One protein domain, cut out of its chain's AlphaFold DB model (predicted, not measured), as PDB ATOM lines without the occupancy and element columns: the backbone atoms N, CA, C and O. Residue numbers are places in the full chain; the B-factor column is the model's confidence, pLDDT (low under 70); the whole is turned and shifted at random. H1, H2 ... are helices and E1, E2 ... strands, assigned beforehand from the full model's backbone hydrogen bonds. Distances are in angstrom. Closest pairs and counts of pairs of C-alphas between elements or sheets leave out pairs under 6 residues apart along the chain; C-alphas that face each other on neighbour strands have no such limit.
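What this domain is: This is residues 557 to 647 of the 649 residues of the protein "Actin-related protein 2" of Phytophthora nicotianae (UniProt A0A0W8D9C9). One long helix, H1, forms a beam, with a small head at its later end and an unnamed stretch, residues 557 to 579, looped beside its earlier half. In the head, H3 packs on the small hairpin E1 and E2, mostly on E2, with the short H2 beside them; H1 touches neither of these helices. The printed part has 91 residues with three named helices and two named strands, in the order H1, E1, E2, H2, H3, and the sheet E1 - E2 is antiparallel. The class is mostly helix, though under half of the residues are in named elements. The whole is compact, with a radius of gyration of the C-alphas of 14.1 A and spans of 36 by 32 by 22 A.

How they stand to each other: Start at residue 557 and pass through residues 557 to 579, which hold no named element, to H1, residues 580 to 600. A tight link of 5 residues leads to E1, residues 606 to 608, and a short link of 6 residues leads on to E2, residues 615 to 617. These two strands are a hairpin, antiparallel at 157 degrees; look for N 607 and O 616, 2.8 A apart, and N 616 and O 607, 2.9 A apart, both within hydrogen-bond range. H2, residues 618 to 621, follows E2 by a tight link with no residue between. The closest C-alphas of E1 and H2 are those of Glu 606 and Phe 618, 6.1 A apart. H3, residues 632 to 645, touches H2 with residues 633 to 634 alone, and the closest C-alphas are those of Ile 621 and Pro 634, 6.2 A apart. The closest C-alphas of E2 and H3 are those of Ile 616 and Phe 637, 6.7 A apart. H1 is apart from E2 and from H3, and only just apart from H2, at 8.4 A; E1 and H3 are apart too. In H1 and H3 every O i to N i+4 pair is within hydrogen-bond range, and H2 is too short for such a pair.

Where its parts are: Find C-alpha 580 at (95.421, 17.519, -25.264); from there H1 runs 30.5 A to C-alpha 600 at (90.073, 17.225, 4.762). E1, residues 606 to 608, is 6.5 A long, E2, residues 615 to 617, is 6.9 A, and H2, residues 618 to 621, is 5.1 A. H3, residues 632 to 645, covers 19.6 A and ends with C-alpha 645 at (85.231, 37.440, -11.736).

The domain as a whole: The two C-alphas farthest apart are those of Ser 579 and Ser 604, at 38.2 A. The printed part has no cut, and no link between named elements is long. The mean pLDDT of the printed part is 70.4; look in the B-factor column for values under 70 at residues 563 to 577, residue 580, residues 610 to 614 and residues 624 to 647.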
ATOM      1  N   GLN A 557      88.737   8.095 -10.872       85.88
ATOM      2  CA  GLN A 557      88.955   7.562 -12.219       85.88
ATOM      3  C   GLN A 557      90.231   8.135 -12.861       85.88
ATOM      4  O   GLN A 557      90.716   9.203 -12.489       85.88
ATOM      5  N   ASP A 558      90.772   7.432 -13.859       85.31
ATOM      6  CA  ASP A 558      91.923   7.917 -14.624       85.31
ATOM      7  C   ASP A 558      91.482   8.981 -15.638       85.31
ATOM      8  O   ASP A 558      91.100   8.677 -16.772       85.31
ATOM      9  N   TRP A 559      91.561  10.244 -15.222       81.56
ATOM     10  CA  TRP A 559      91.196  11.409 -16.026       81.56
ATOM     11  C   TRP A 559      92.054  11.573 -17.280       81.56
ATOM     12  O   TRP A 559      91.648  12.273 -18.203       81.56
ATOM     13  N   ARG A 560      93.196  10.879 -17.381       81.94
ATOM     14  CA  ARG A 560      94.026  10.908 -18.592       81.94
ATOM     15  C   ARG A 560      93.396  10.122 -19.746       81.94
ATOM     16  O   ARG A 560      93.685  10.387 -20.913       81.94
ATOM     17  N   LYS A 561      92.505   9.179 -19.426       81.50
ATOM     18  CA  LYS A 561      91.704   8.420 -20.398       81.50
ATOM     19  C   LYS A 561      90.387   9.112 -20.774       81.50
ATOM     20  O   LYS A 561      89.662   8.581 -21.609       81.50
ATOM     21  N   VAL A 562      90.064  10.259 -20.171       70.94
ATOM     22  CA  VAL A 562      88.813  10.988 -20.419       70.94
ATOM     23  C   VAL A 562      89.058  12.098 -21.442       70.94
ATOM     24  O   VAL A 562      89.840  13.014 -21.205       70.94
ATOM     25  N   GLU A 563      88.367  12.028 -22.577       63.19
ATOM     26  CA  GLU A 563      88.322  13.103 -23.575       63.19
ATOM     27  C   GLU A 563      87.303  14.163 -23.140       63.19
ATOM     28  O   GLU A 563      86.135  13.853 -22.906       63.19
ATOM     29  N   SER A 564      87.779  15.393 -22.915       56.53
ATOM     30  CA  SER A 564      87.054  16.419 -22.156       56.53
ATOM     31  C   SER A 564      87.574  17.831 -22.461       56.53
ATOM     32  O   SER A 564      88.174  18.493 -21.605       56.53
ATOM     33  N   ASP A 565      87.306  18.297 -23.677       53.91
ATOM     34  CA  ASP A 565      87.695  19.622 -24.175       53.91
ATOM     35  C   ASP A 565      86.640  20.672 -23.761       53.91
ATOM     36  O   ASP A 565      85.729  21.030 -24.511       53.91
ATOM     37  N   VAL A 566      86.698  21.117 -22.498       49.78
ATOM     38  CA  VAL A 566      85.685  21.999 -21.879       49.78
ATOM     39  C   VAL A 566      86.034  23.477 -22.097       49.78
ATOM     40  O   VAL A 566      86.284  24.229 -21.156       49.78
ATOM     41  N   VAL A 567      85.976  23.906 -23.362       50.62
ATOM     42  CA  VAL A 567      86.329  25.269 -23.818       50.62
ATOM     43  C   VAL A 567      85.626  26.385 -23.031       50.62
ATOM     44  O   VAL A 567      86.163  27.475 -22.855       50.62
ATOM     45  N   LEU A 568      84.421  26.121 -22.512       44.50
ATOM     46  CA  LEU A 568      83.603  27.106 -21.795       44.50
ATOM     47  C   LEU A 568      84.222  27.617 -20.479       44.50
ATOM     48  O   LEU A 568      83.812  28.679 -20.023       44.50
ATOM     49  N   PHE A 569      85.173  26.884 -19.886       50.06
ATOM     50  CA  PHE A 569      85.851  27.257 -18.634       50.06
ATOM     51  C   PHE A 569      87.379  27.112 -18.719       50.06
ATOM     52  O   PHE A 569      88.053  26.902 -17.707       50.06
ATOM     53  N   GLU A 570      87.947  27.182 -19.927       58.31
ATOM     54  CA  GLU A 570      89.387  27.003 -20.150       58.31
ATOM     55  C   GLU A 570      90.242  28.045 -19.412       58.31
ATOM     56  O   GLU A 570      91.339  27.736 -18.943       58.31
ATOM     57  N   GLN A 571      89.734  29.270 -19.254       54.03
ATOM     58  CA  GLN A 571      90.432  30.330 -18.534       54.03
ATOM     59  C   GLN A 571      90.314  30.151 -17.009       54.03
ATOM     60  O   GLN A 571      91.309  30.261 -16.297       54.03
ATOM     61  N   GLU A 572      89.128  29.807 -16.504       56.03
ATOM     62  CA  GLU A 572      88.843  29.599 -15.078       56.03
ATOM     63  C   GLU A 572      89.480  28.323 -14.502       56.03
ATOM     64  O   GLU A 572      89.712  28.242 -13.295       56.03
ATOM     65  N   THR A 573      89.768  27.327 -15.341       57.00
ATOM     66  CA  THR A 573      90.414  26.064 -14.937       57.00
ATOM     67  C   THR A 573      91.916  26.014 -15.234       57.00
ATOM     68  O   THR A 573      92.561  25.008 -14.925       57.00
ATOM     69  N   GLU A 574      92.502  27.097 -15.758       62.81
ATOM     70  CA  GLU A 574      93.897  27.166 -16.231       62.81
ATOM     71  C   GLU A 574      94.219  26.061 -17.265       62.81
ATOM     72  O   GLU A 574      95.255  25.402 -17.173       62.81
ATOM     73  N   THR A 575      93.311  25.806 -18.216       65.12
ATOM     74  CA  THR A 575      93.503  24.831 -19.312       65.12
ATOM     75  C   THR A 575      93.565  25.449 -20.712       65.12
ATOM     76  O   THR A 575      93.832  24.729 -21.672       65.12
ATOM     77  N   LEU A 576      93.343  26.759 -20.834       60.44
ATOM     78  CA  LEU A 576      93.459  27.523 -22.079       60.44
ATOM     79  C   LEU A 576      94.815  27.279 -22.767       60.44
ATOM     80  O   LEU A 576      95.859  27.343 -22.120       60.44
ATOM     81  N   GLU A 577      94.787  27.003 -24.074       66.69
ATOM     82  CA  GLU A 577      95.963  26.732 -24.930       66.69
ATOM     83  C   GLU A 577      96.841  25.522 -24.517       66.69
ATOM     84  O   GLU A 577      97.893  25.278 -25.114       66.69
ATOM     85  N   ILE A 578      96.408  24.696 -23.555       72.00
ATOM     86  CA  ILE A 578      97.135  23.485 -23.149       72.00
ATOM     87  C   ILE A 578      96.884  22.338 -24.146       72.00
ATOM     88  O   ILE A 578      95.747  22.024 -24.491       72.00
ATOM     89  N   SER A 579      97.951  21.659 -24.587       73.19
ATOM     90  CA  SER A 579      97.853  20.509 -25.503       73.19
ATOM     91  C   SER A 579      97.062  19.340 -24.896       73.19
ATOM     92  O   SER A 579      97.113  19.117 -23.690       73.19
ATOM     93  N   GLY A 580      96.370  18.547 -25.725       69.69
ATOM     94  CA  GLY A 580      95.421  17.519 -25.264       69.69
ATOM     95  C   GLY A 580      95.961  16.534 -24.212       69.69
ATOM     96  O   GLY A 580      95.251  16.196 -23.265       69.69
ATOM     97  N   ASP A 581      97.230  16.125 -24.304       73.44
ATOM     98  CA  ASP A 581      97.862  15.280 -23.279       73.44
ATOM     99  C   ASP A 581      98.147  16.032 -21.973       73.44
ATOM    100  O   ASP A 581      97.970  15.481 -20.886       73.44
ATOM    101  N   ALA A 582      98.555  17.300 -22.039       75.94
ATOM    102  CA  ALA A 582      98.762  18.121 -20.851       75.94
ATOM    103  C   ALA A 582      97.424  18.556 -20.210       75.94
ATOM    104  O   ALA A 582      97.332  18.603 -18.985       75.94
ATOM    105  N   LEU A 583      96.366  18.748 -21.008       74.00
ATOM    106  CA  LEU A 583      94.981  18.976 -20.577       74.00
ATOM    107  C   LEU A 583      94.472  17.783 -19.753       74.00
ATOM    108  O   LEU A 583      94.072  17.938 -18.601       74.00
ATOM    109  N   ARG A 584      94.614  16.569 -20.298       77.50
ATOM    110  CA  ARG A 584      94.367  15.284 -19.617       77.50
ATOM    111  C   ARG A 584      95.119  15.162 -18.279       77.50
ATOM    112  O   ARG A 584      94.565  14.676 -17.290       77.50
ATOM    113  N   HIS A 585      96.363  15.643 -18.203       81.94
ATOM    114  CA  HIS A 585      97.127  15.682 -16.947       81.94
ATOM    115  C   HIS A 585      96.659  16.785 -15.976       81.94
ATOM    116  O   HIS A 585      96.654  16.553 -14.764       81.94
ATOM    117  N   ARG A 586      96.219  17.954 -16.466       80.19
ATOM    118  CA  ARG A 586      95.637  19.032 -15.644       80.19
ATOM    119  C   ARG A 586      94.281  18.628 -15.062       80.19
ATOM    120  O   ARG A 586      94.072  18.859 -13.876       80.19
ATOM    121  N   HIS A 587      93.432  17.921 -15.811       78.81
ATOM    122  CA  HIS A 587      92.194  17.321 -15.288       78.81
ATOM    123  C   HIS A 587      92.478  16.349 -14.137       78.81
ATOM    124  O   HIS A 587      91.864  16.454 -13.077       78.81
ATOM    125  N   GLN A 588      93.484  15.474 -14.274       84.00
ATOM    126  CA  GLN A 588      93.911  14.600 -13.172       84.00
ATOM    127  C   GLN A 588      94.461  15.388 -11.967       84.00
ATOM    128  O   GLN A 588      94.223  15.001 -10.823       84.00
ATOM    129  N   LYS A 589      95.187  16.492 -12.192       83.75
ATOM    130  CA  LYS A 589      95.686  17.370 -11.118       83.75
ATOM    131  C   LYS A 589      94.528  18.028 -10.357       83.75
ATOM    132  O   LYS A 589      94.504  17.954  -9.131       83.75
ATOM    133  N   LEU A 590      93.549  18.585 -11.070       79.25
ATOM    134  CA  LEU A 590      92.334  19.175 -10.497       79.25
ATOM    135  C   LEU A 590      91.517  18.137  -9.712       79.25
ATOM    136  O   LEU A 590      91.112  18.403  -8.583       79.25
ATOM    137  N   ALA A 591      91.345  16.925 -10.248       82.50
ATOM    138  CA  ALA A 591      90.697  15.830  -9.529       82.50
ATOM    139  C   ALA A 591      91.426  15.495  -8.215       82.50
ATOM    140  O   ALA A 591      90.785  15.368  -7.173       82.50
ATOM    141  N   ASN A 592      92.763  15.435  -8.223       85.88
ATOM    142  CA  ASN A 592      93.565  15.196  -7.020       85.88
ATOM    143  C   ASN A 592      93.444  16.345  -5.990       85.88
ATOM    144  O   ASN A 592      93.373  16.091  -4.785       85.88
ATOM    145  N   GLU A 593      93.378  17.600  -6.445       85.00
ATOM    146  CA  GLU A 593      93.144  18.778  -5.595       85.00
ATOM    147  C   GLU A 593      91.755  18.721  -4.924       85.00
ATOM    148  O   GLU A 593      91.643  18.933  -3.712       85.00
ATOM    149  N   VAL A 594      90.710  18.333  -5.665       83.75
ATOM    150  CA  VAL A 594      89.353  18.125  -5.125       83.75
ATOM    151  C   VAL A 594      89.300  16.922  -4.173       83.75
ATOM    152  O   VAL A 594      88.708  17.031  -3.100       83.75
ATOM    153  N   ILE A 595      89.966  15.804  -4.488       85.56
ATOM    154  CA  ILE A 595      90.087  14.628  -3.601       85.56
ATOM    155  C   ILE A 595      90.717  15.006  -2.257       85.56
ATOM    156  O   ILE A 595      90.249  14.550  -1.208       85.56
ATOM    157  N   SER A 596      91.748  15.857  -2.273       86.12
ATOM    158  CA  SER A 596      92.382  16.375  -1.059       86.12
ATOM    159  C   SER A 596      91.368  17.133  -0.194       86.12
ATOM    160  O   SER A 596      91.166  16.776   0.970       86.12
ATOM    161  N   LYS A 597      90.616  18.077  -0.784       84.81
ATOM    162  CA  LYS A 597      89.542  18.807  -0.083       84.81
ATOM    163  C   LYS A 597      88.459  17.877   0.462       84.81
ATOM    164  O   LYS A 597      88.139  17.954   1.644       84.81
ATOM    165  N   PHE A 598      87.965  16.940  -0.347       85.31
ATOM    166  CA  PHE A 598      86.978  15.940   0.076       85.31
ATOM    167  C   PHE A 598      87.463  15.036   1.226       85.31
ATOM    168  O   PHE A 598      86.633  14.413   1.883       85.31
ATOM    169  N   THR A 599      88.778  14.930   1.448       85.44
ATOM    170  CA  THR A 599      89.379  14.135   2.531       85.44
ATOM    171  C   THR A 599      89.641  14.979   3.789       85.44
ATOM    172  O   THR A 599      89.613  14.446   4.895       85.44
ATOM    173  N   SER A 600      89.857  16.292   3.643       85.50
ATOM    174  CA  SER A 600      90.073  17.225   4.762       85.50
ATOM    175  C   SER A 600      88.800  17.865   5.327       85.50
ATOM    176  O   SER A 600      88.823  18.364   6.449       85.50
ATOM    177  N   CYS A 601      87.712  17.919   4.555       87.81
ATOM    178  CA  CYS A 601      86.535  18.726   4.881       87.81
ATOM    179  C   CYS A 601      85.410  17.902   5.538       87.81
ATOM    180  O   CYS A 601      84.871  17.002   4.892       87.81
ATOM    181  N   PRO A 602      84.982  18.218   6.779       89.75
ATOM    182  CA  PRO A 602      83.725  17.700   7.327       89.75
ATOM    183  C   PRO A 602      82.502  18.222   6.554       89.75
ATOM    184  O   PRO A 602      82.574  19.267   5.906       89.75
ATOM    185  N   LEU A 603      81.353  17.540   6.648       87.00
ATOM    186  CA  LEU A 603      80.101  17.936   5.968       87.00
ATOM    187  C   LEU A 603      79.597  19.332   6.382       87.00
ATOM    188  O   LEU A 603      78.947  20.007   5.585       87.00
ATOM    189  N   SER A 604      79.919  19.773   7.601       87.62
ATOM    190  CA  SER A 604      79.665  21.129   8.105       87.62
ATOM    191  C   SER A 604      80.597  22.212   7.548       87.62
ATOM    192  O   SER A 604      80.383  23.377   7.860       87.62
ATOM    193  N   SER A 605      81.616  21.870   6.745       89.69
ATOM    194  CA  SER A 605      82.504  22.878   6.147       89.69
ATOM    195  C   SER A 605      81.708  23.824   5.262       89.69
ATOM    196  O   SER A 605      80.886  23.375   4.462       89.69
ATOM    197  N   GLU A 606      82.014  25.112   5.334       88.75
ATOM    198  CA  GLU A 606      81.429  26.127   4.464       88.75
ATOM    199  C   GLU A 606      82.531  26.742   3.598       88.75
ATOM    200  O   GLU A 606      83.590  27.132   4.094       88.75
ATOM    201  N   PHE A 607      82.291  26.814   2.293       81.75
ATOM    202  CA  PHE A 607      83.167  27.473   1.337       81.75
ATOM    203  C   PHE A 607      82.534  28.806   0.952       81.75
ATOM    204  O   PHE A 607      81.428  28.841   0.410       81.75
ATOM    205  N   ALA A 608      83.232  29.904   1.228       80.44
ATOM    206  CA  ALA A 608      82.866  31.220   0.722       80.44
ATOM    207  C   ALA A 608      83.440  31.427  -0.688       80.44
ATOM    208  O   ALA A 608      84.507  30.903  -1.018       80.44
ATOM    209  N   THR A 609      82.768  32.227  -1.515       71.75
ATOM    210  CA  THR A 609      83.373  32.743  -2.750       71.75
ATOM    211  C   THR A 609      84.540  33.687  -2.413       71.75
ATOM    212  O   THR A 609      84.539  34.294  -1.338       71.75
ATOM    213  N   PRO A 610      85.506  33.925  -3.325       65.94
ATOM    214  CA  PRO A 610      86.568  34.918  -3.109       65.94
ATOM    215  C   PRO A 610      86.052  36.347  -2.860       65.94
ATOM    216  O   PRO A 610      86.767  37.184  -2.320       65.94
ATOM    217  N   THR A 611      84.801  36.631  -3.237       64.88
ATOM    218  CA  THR A 611      84.114  37.905  -2.986       64.88
ATOM    219  C   THR A 611      83.400  37.969  -1.630       64.88
ATOM    220  O   THR A 611      82.873  39.027  -1.289       64.88
ATOM    221  N   GLY A 612      83.340  36.863  -0.877       68.69
ATOM    222  CA  GLY A 612      82.660  36.751   0.420       68.69
ATOM    223  C   GLY A 612      81.132  36.892   0.372       68.69
ATOM    224  O   GLY A 612      80.507  37.050   1.416       68.69
ATOM    225  N   LYS A 613      80.533  36.893  -0.827       65.19
ATOM    226  CA  LYS A 613      79.095  37.138  -1.044       65.19
ATOM    227  C   LYS A 613      78.285  35.839  -1.114       65.19
ATOM    228  O   LYS A 613      77.187  35.794  -0.563       65.19
ATOM    229  N   GLY A 614      78.869  34.798  -1.712       67.56
ATOM    230  CA  GLY A 614      78.276  33.472  -1.831       67.56
ATOM    231  C   GLY A 614      78.874  32.492  -0.834       67.56
ATOM    232  O   GLY A 614      80.060  32.568  -0.508       67.56
ATOM    233  N   LEU A 615      78.051  31.553  -0.376       77.56
ATOM    234  CA  LEU A 615      78.409  30.526   0.599       77.56
ATOM    235  C   LEU A 615      77.809  29.187   0.166       77.56
ATOM    236  O   LEU A 615      76.620  29.115  -0.147       77.56
ATOM    237  N   ILE A 616      78.608  28.121   0.180       79.38
ATOM    238  CA  ILE A 616      78.126  26.757  -0.044       79.38
ATOM    239  C   ILE A 616      78.673  25.806   1.020       79.38
ATOM    240  O   ILE A 616      79.869  25.778   1.302       79.38
ATOM    241  N   THR A 617      77.796  25.004   1.617       85.69
ATOM    242  CA  THR A 617      78.200  23.930   2.530       85.69
ATOM    243  C   THR A 617      78.782  22.757   1.740       85.69
ATOM    244  O   THR A 617      78.333  22.461   0.631       85.69
ATOM    245  N   PHE A 618      79.747  22.033   2.309       85.06
ATOM    246  CA  PHE A 618      80.273  20.813   1.692       85.06
ATOM    247  C   PHE A 618      79.172  19.760   1.520       85.06
ATOM    248  O   PHE A 618      79.096  19.115   0.477       85.06
ATOM    249  N   ASP A 619      78.247  19.681   2.482       84.50
ATOM    250  CA  ASP A 619      76.985  18.951   2.352       84.50
ATOM    251  C   ASP A 619      76.269  19.259   1.018       84.50
ATOM    252  O   ASP A 619      75.941  18.336   0.277       84.50
ATOM    253  N   ASN A 620      76.116  20.526   0.614       79.62
ATOM    254  CA  ASN A 620      75.469  20.891  -0.656       79.62
ATOM    255  C   ASN A 620      76.281  20.570  -1.926       79.62
ATOM    256  O   ASN A 620      75.691  20.562  -3.007       79.62
ATOM    257  N   ILE A 621      77.582  20.280  -1.821       78.38
ATOM    258  CA  ILE A 621      78.416  19.783  -2.933       78.38
ATOM    259  C   ILE A 621      78.309  18.250  -3.043       78.38
ATOM    260  O   ILE A 621      78.256  17.701  -4.145       78.38
ATOM    261  N   VAL A 622      78.252  17.555  -1.904       81.50
ATOM    262  CA  VAL A 622      78.269  16.087  -1.829       81.50
ATOM    263  C   VAL A 622      77.005  15.459  -2.436       81.50
ATOM    264  O   VAL A 622      75.869  15.707  -2.012       81.50
ATOM    265  N   GLY A 623      77.231  14.581  -3.414       74.81
ATOM    266  CA  GLY A 623      76.242  13.939  -4.276       74.81
ATOM    267  C   GLY A 623      75.965  14.671  -5.592       74.81
ATOM    268  O   GLY A 623      75.092  14.222  -6.338       74.81
ATOM    269  N   GLY A 624      76.661  15.780  -5.864       68.69
ATOM    270  CA  GLY A 624      76.499  16.589  -7.075       68.69
ATOM    271  C   GLY A 624      77.508  16.300  -8.193       68.69
ATOM    272  O   GLY A 624      77.243  16.671  -9.334       68.69
ATOM    273  N   LEU A 625      78.643  15.642  -7.918       67.50
ATOM    274  CA  LEU A 625      79.719  15.484  -8.910       67.50
ATOM    275  C   LEU A 625      79.505  14.264  -9.818       67.50
ATOM    276  O   LEU A 625      79.437  14.393 -11.039       67.50
ATOM    277  N   CYS A 626      79.325  13.074  -9.237       64.44
ATOM    278  CA  CYS A 626      79.236  11.817  -9.992       64.44
ATOM    279  C   CYS A 626      77.981  11.672 -10.874       64.44
ATOM    280  O   CYS A 626      77.883  10.724 -11.655       64.44
ATOM    281  N   ARG A 627      77.000  12.575 -10.748       57.88
ATOM    282  CA  ARG A 627      75.659  12.435 -11.349       57.88
ATOM    283  C   ARG A 627      75.492  13.159 -12.688       57.88
ATOM    284  O   ARG A 627      74.397  13.168 -13.242       57.88
ATOM    285  N   GLY A 628      76.565  13.755 -13.215       47.34
ATOM    286  CA  GLY A 628      76.589  14.428 -14.523       47.34
ATOM    287  C   GLY A 628      75.826  15.757 -14.591       47.34
ATOM    288  O   GLY A 628      75.881  16.431 -15.614       47.34
ATOM    289  N   TRP A 629      75.143  16.140 -13.512       48.31
ATOM    290  CA  TRP A 629      74.471  17.422 -13.330       48.31
ATOM    291  C   TRP A 629      74.764  17.921 -11.920       48.31
ATOM    292  O   TRP A 629      74.385  17.272 -10.942       48.31
ATOM    293  N   LEU A 630      75.394  19.091 -11.827       50.19
ATOM    294  CA  LEU A 630      75.463  19.834 -10.576       50.19
ATOM    295  C   LEU A 630      74.039  20.216 -10.143       50.19
ATOM    296  O   LEU A 630      73.220  20.645 -10.958       50.19
ATOM    297  N   ASN A 631      73.747  20.075  -8.853       54.84
ATOM    298  CA  ASN A 631      72.528  20.607  -8.250       54.84
ATOM    299  C   ASN A 631      72.533  22.147  -8.259       54.84
ATOM    300  O   ASN A 631      73.583  22.777  -8.380       54.84
ATOM    301  N   ASP A 632      71.354  22.752  -8.090       61.28
ATOM    302  CA  ASP A 632      71.165  24.208  -8.170       61.28
ATOM    303  C   ASP A 632      72.151  24.987  -7.259       61.28
ATOM    304  O   ASP A 632      72.573  26.076  -7.623       61.28
ATOM    305  N   SER A 633      72.602  24.427  -6.123       64.31
ATOM    306  CA  SER A 633      73.518  25.109  -5.189       64.31
ATOM    307  C   SER A 633      74.976  25.249  -5.679       64.31
ATOM    308  O   SER A 633      75.448  26.385  -5.697       64.31
ATOM    309  N   PRO A 634      75.716  24.199  -6.110       62.81
ATOM    310  CA  PRO A 634      76.999  24.397  -6.791       62.81
ATOM    311  C   PRO A 634      76.889  25.227  -8.071       62.81
ATOM    312  O   PRO A 634      77.802  25.993  -8.356       62.81
ATOM    313  N   VAL A 635      75.782  25.125  -8.817       62.66
ATOM    314  CA  VAL A 635      75.562  25.967 -10.006       62.66
ATOM    315  C   VAL A 635      75.454  27.441  -9.618       62.66
ATOM    316  O   VAL A 635      76.182  28.255 -10.177       62.66
ATOM    317  N   ASP A 636      74.621  27.786  -8.635       62.19
ATOM    318  CA  ASP A 636      74.475  29.158  -8.138       62.19
ATOM    319  C   ASP A 636      75.794  29.689  -7.539       62.19
ATOM    320  O   ASP A 636      76.177  30.826  -7.809       62.19
ATOM    321  N   PHE A 637      76.547  28.860  -6.804       64.75
ATOM    322  CA  PHE A 637      77.858  29.225  -6.248       64.75
ATOM    323  C   PHE A 637      78.917  29.461  -7.339       64.75
ATOM    324  O   PHE A 637      79.643  30.454  -7.291       64.75
ATOM    325  N   CYS A 638      78.982  28.605  -8.364       62.44
ATOM    326  CA  CYS A 638      79.847  28.820  -9.526       62.44
ATOM    327  C   CYS A 638      79.419  30.058 -10.327       62.44
ATOM    328  O   CYS A 638      80.279  30.845 -10.713       62.44
ATOM    329  N   LEU A 639      78.116  30.284 -10.528       60.62
ATOM    330  CA  LEU A 639      77.598  31.500 -11.161       60.62
ATOM    331  C   LEU A 639      77.937  32.759 -10.352       60.62
ATOM    332  O   LEU A 639      78.188  33.797 -10.956       60.62
ATOM    333  N   GLU A 640      78.007  32.689  -9.021       61.31
ATOM    334  CA  GLU A 640      78.433  33.810  -8.176       61.31
ATOM    335  C   GLU A 640      79.958  34.027  -8.178       61.31
ATOM    336  O   GLU A 640      80.410  35.174  -8.139       61.31
ATOM    337  N   ILE A 641      80.766  32.968  -8.311       60.62
ATOM    338  CA  ILE A 641      82.208  33.095  -8.599       60.62
ATOM    339  C   ILE A 641      82.413  33.762  -9.964       60.62
ATOM    340  O   ILE A 641      83.157  34.737 -10.053       60.62
ATOM    341  N   ILE A 642      81.713  33.295 -11.003       57.22
ATOM    342  CA  ILE A 642      81.790  33.846 -12.363       57.22
ATOM    343  C   ILE A 642      81.297  35.298 -12.379       57.22
ATOM    344  O   ILE A 642      81.993  36.164 -12.893       57.22
ATOM    345  N   ALA A 643      80.160  35.619 -11.757       57.69
ATOM    346  CA  ALA A 643      79.674  36.998 -11.639       57.69
ATOM    347  C   ALA A 643      80.613  37.891 -10.804       57.69
ATOM    348  O   ALA A 643      80.699  39.096 -11.046       57.69
ATOM    349  N   GLY A 644      81.346  37.312  -9.847       55.06
ATOM    350  CA  GLY A 644      82.430  37.976  -9.127       55.06
ATOM    351  C   GLY A 644      83.632  38.293 -10.022       55.06
ATOM    352  O   GLY A 644      84.102  39.429 -10.008       55.06
ATOM    353  N   GLY A 645      84.091  37.320 -10.817       51.97
ATOM    354  CA  GLY A 645      85.231  37.440 -11.736       51.97
ATOM    355  C   GLY A 645      84.956  38.306 -12.972       51.97
ATOM    356  O   GLY A 645      85.818  39.074 -13.382       51.97
ATOM    357  N   VAL A 646      83.727  38.270 -13.497       48.03
ATOM    358  CA  VAL A 646      83.206  39.194 -14.530       48.03
ATOM    359  C   VAL A 646      83.125  40.641 -14.011       48.03
ATOM    360  O   VAL A 646      83.073  41.580 -14.802       48.03
ATOM    361  N   GLY A 647      83.207  40.832 -12.690       44.78
ATOM    362  CA  GLY A 647      83.718  42.061 -12.098       44.78
ATOM    363  C   GLY A 647      82.664  43.010 -11.538       44.78
ATOM    364  O   GLY A 647      82.111  43.844 -12.247       44.78
TER     365      GLY A 647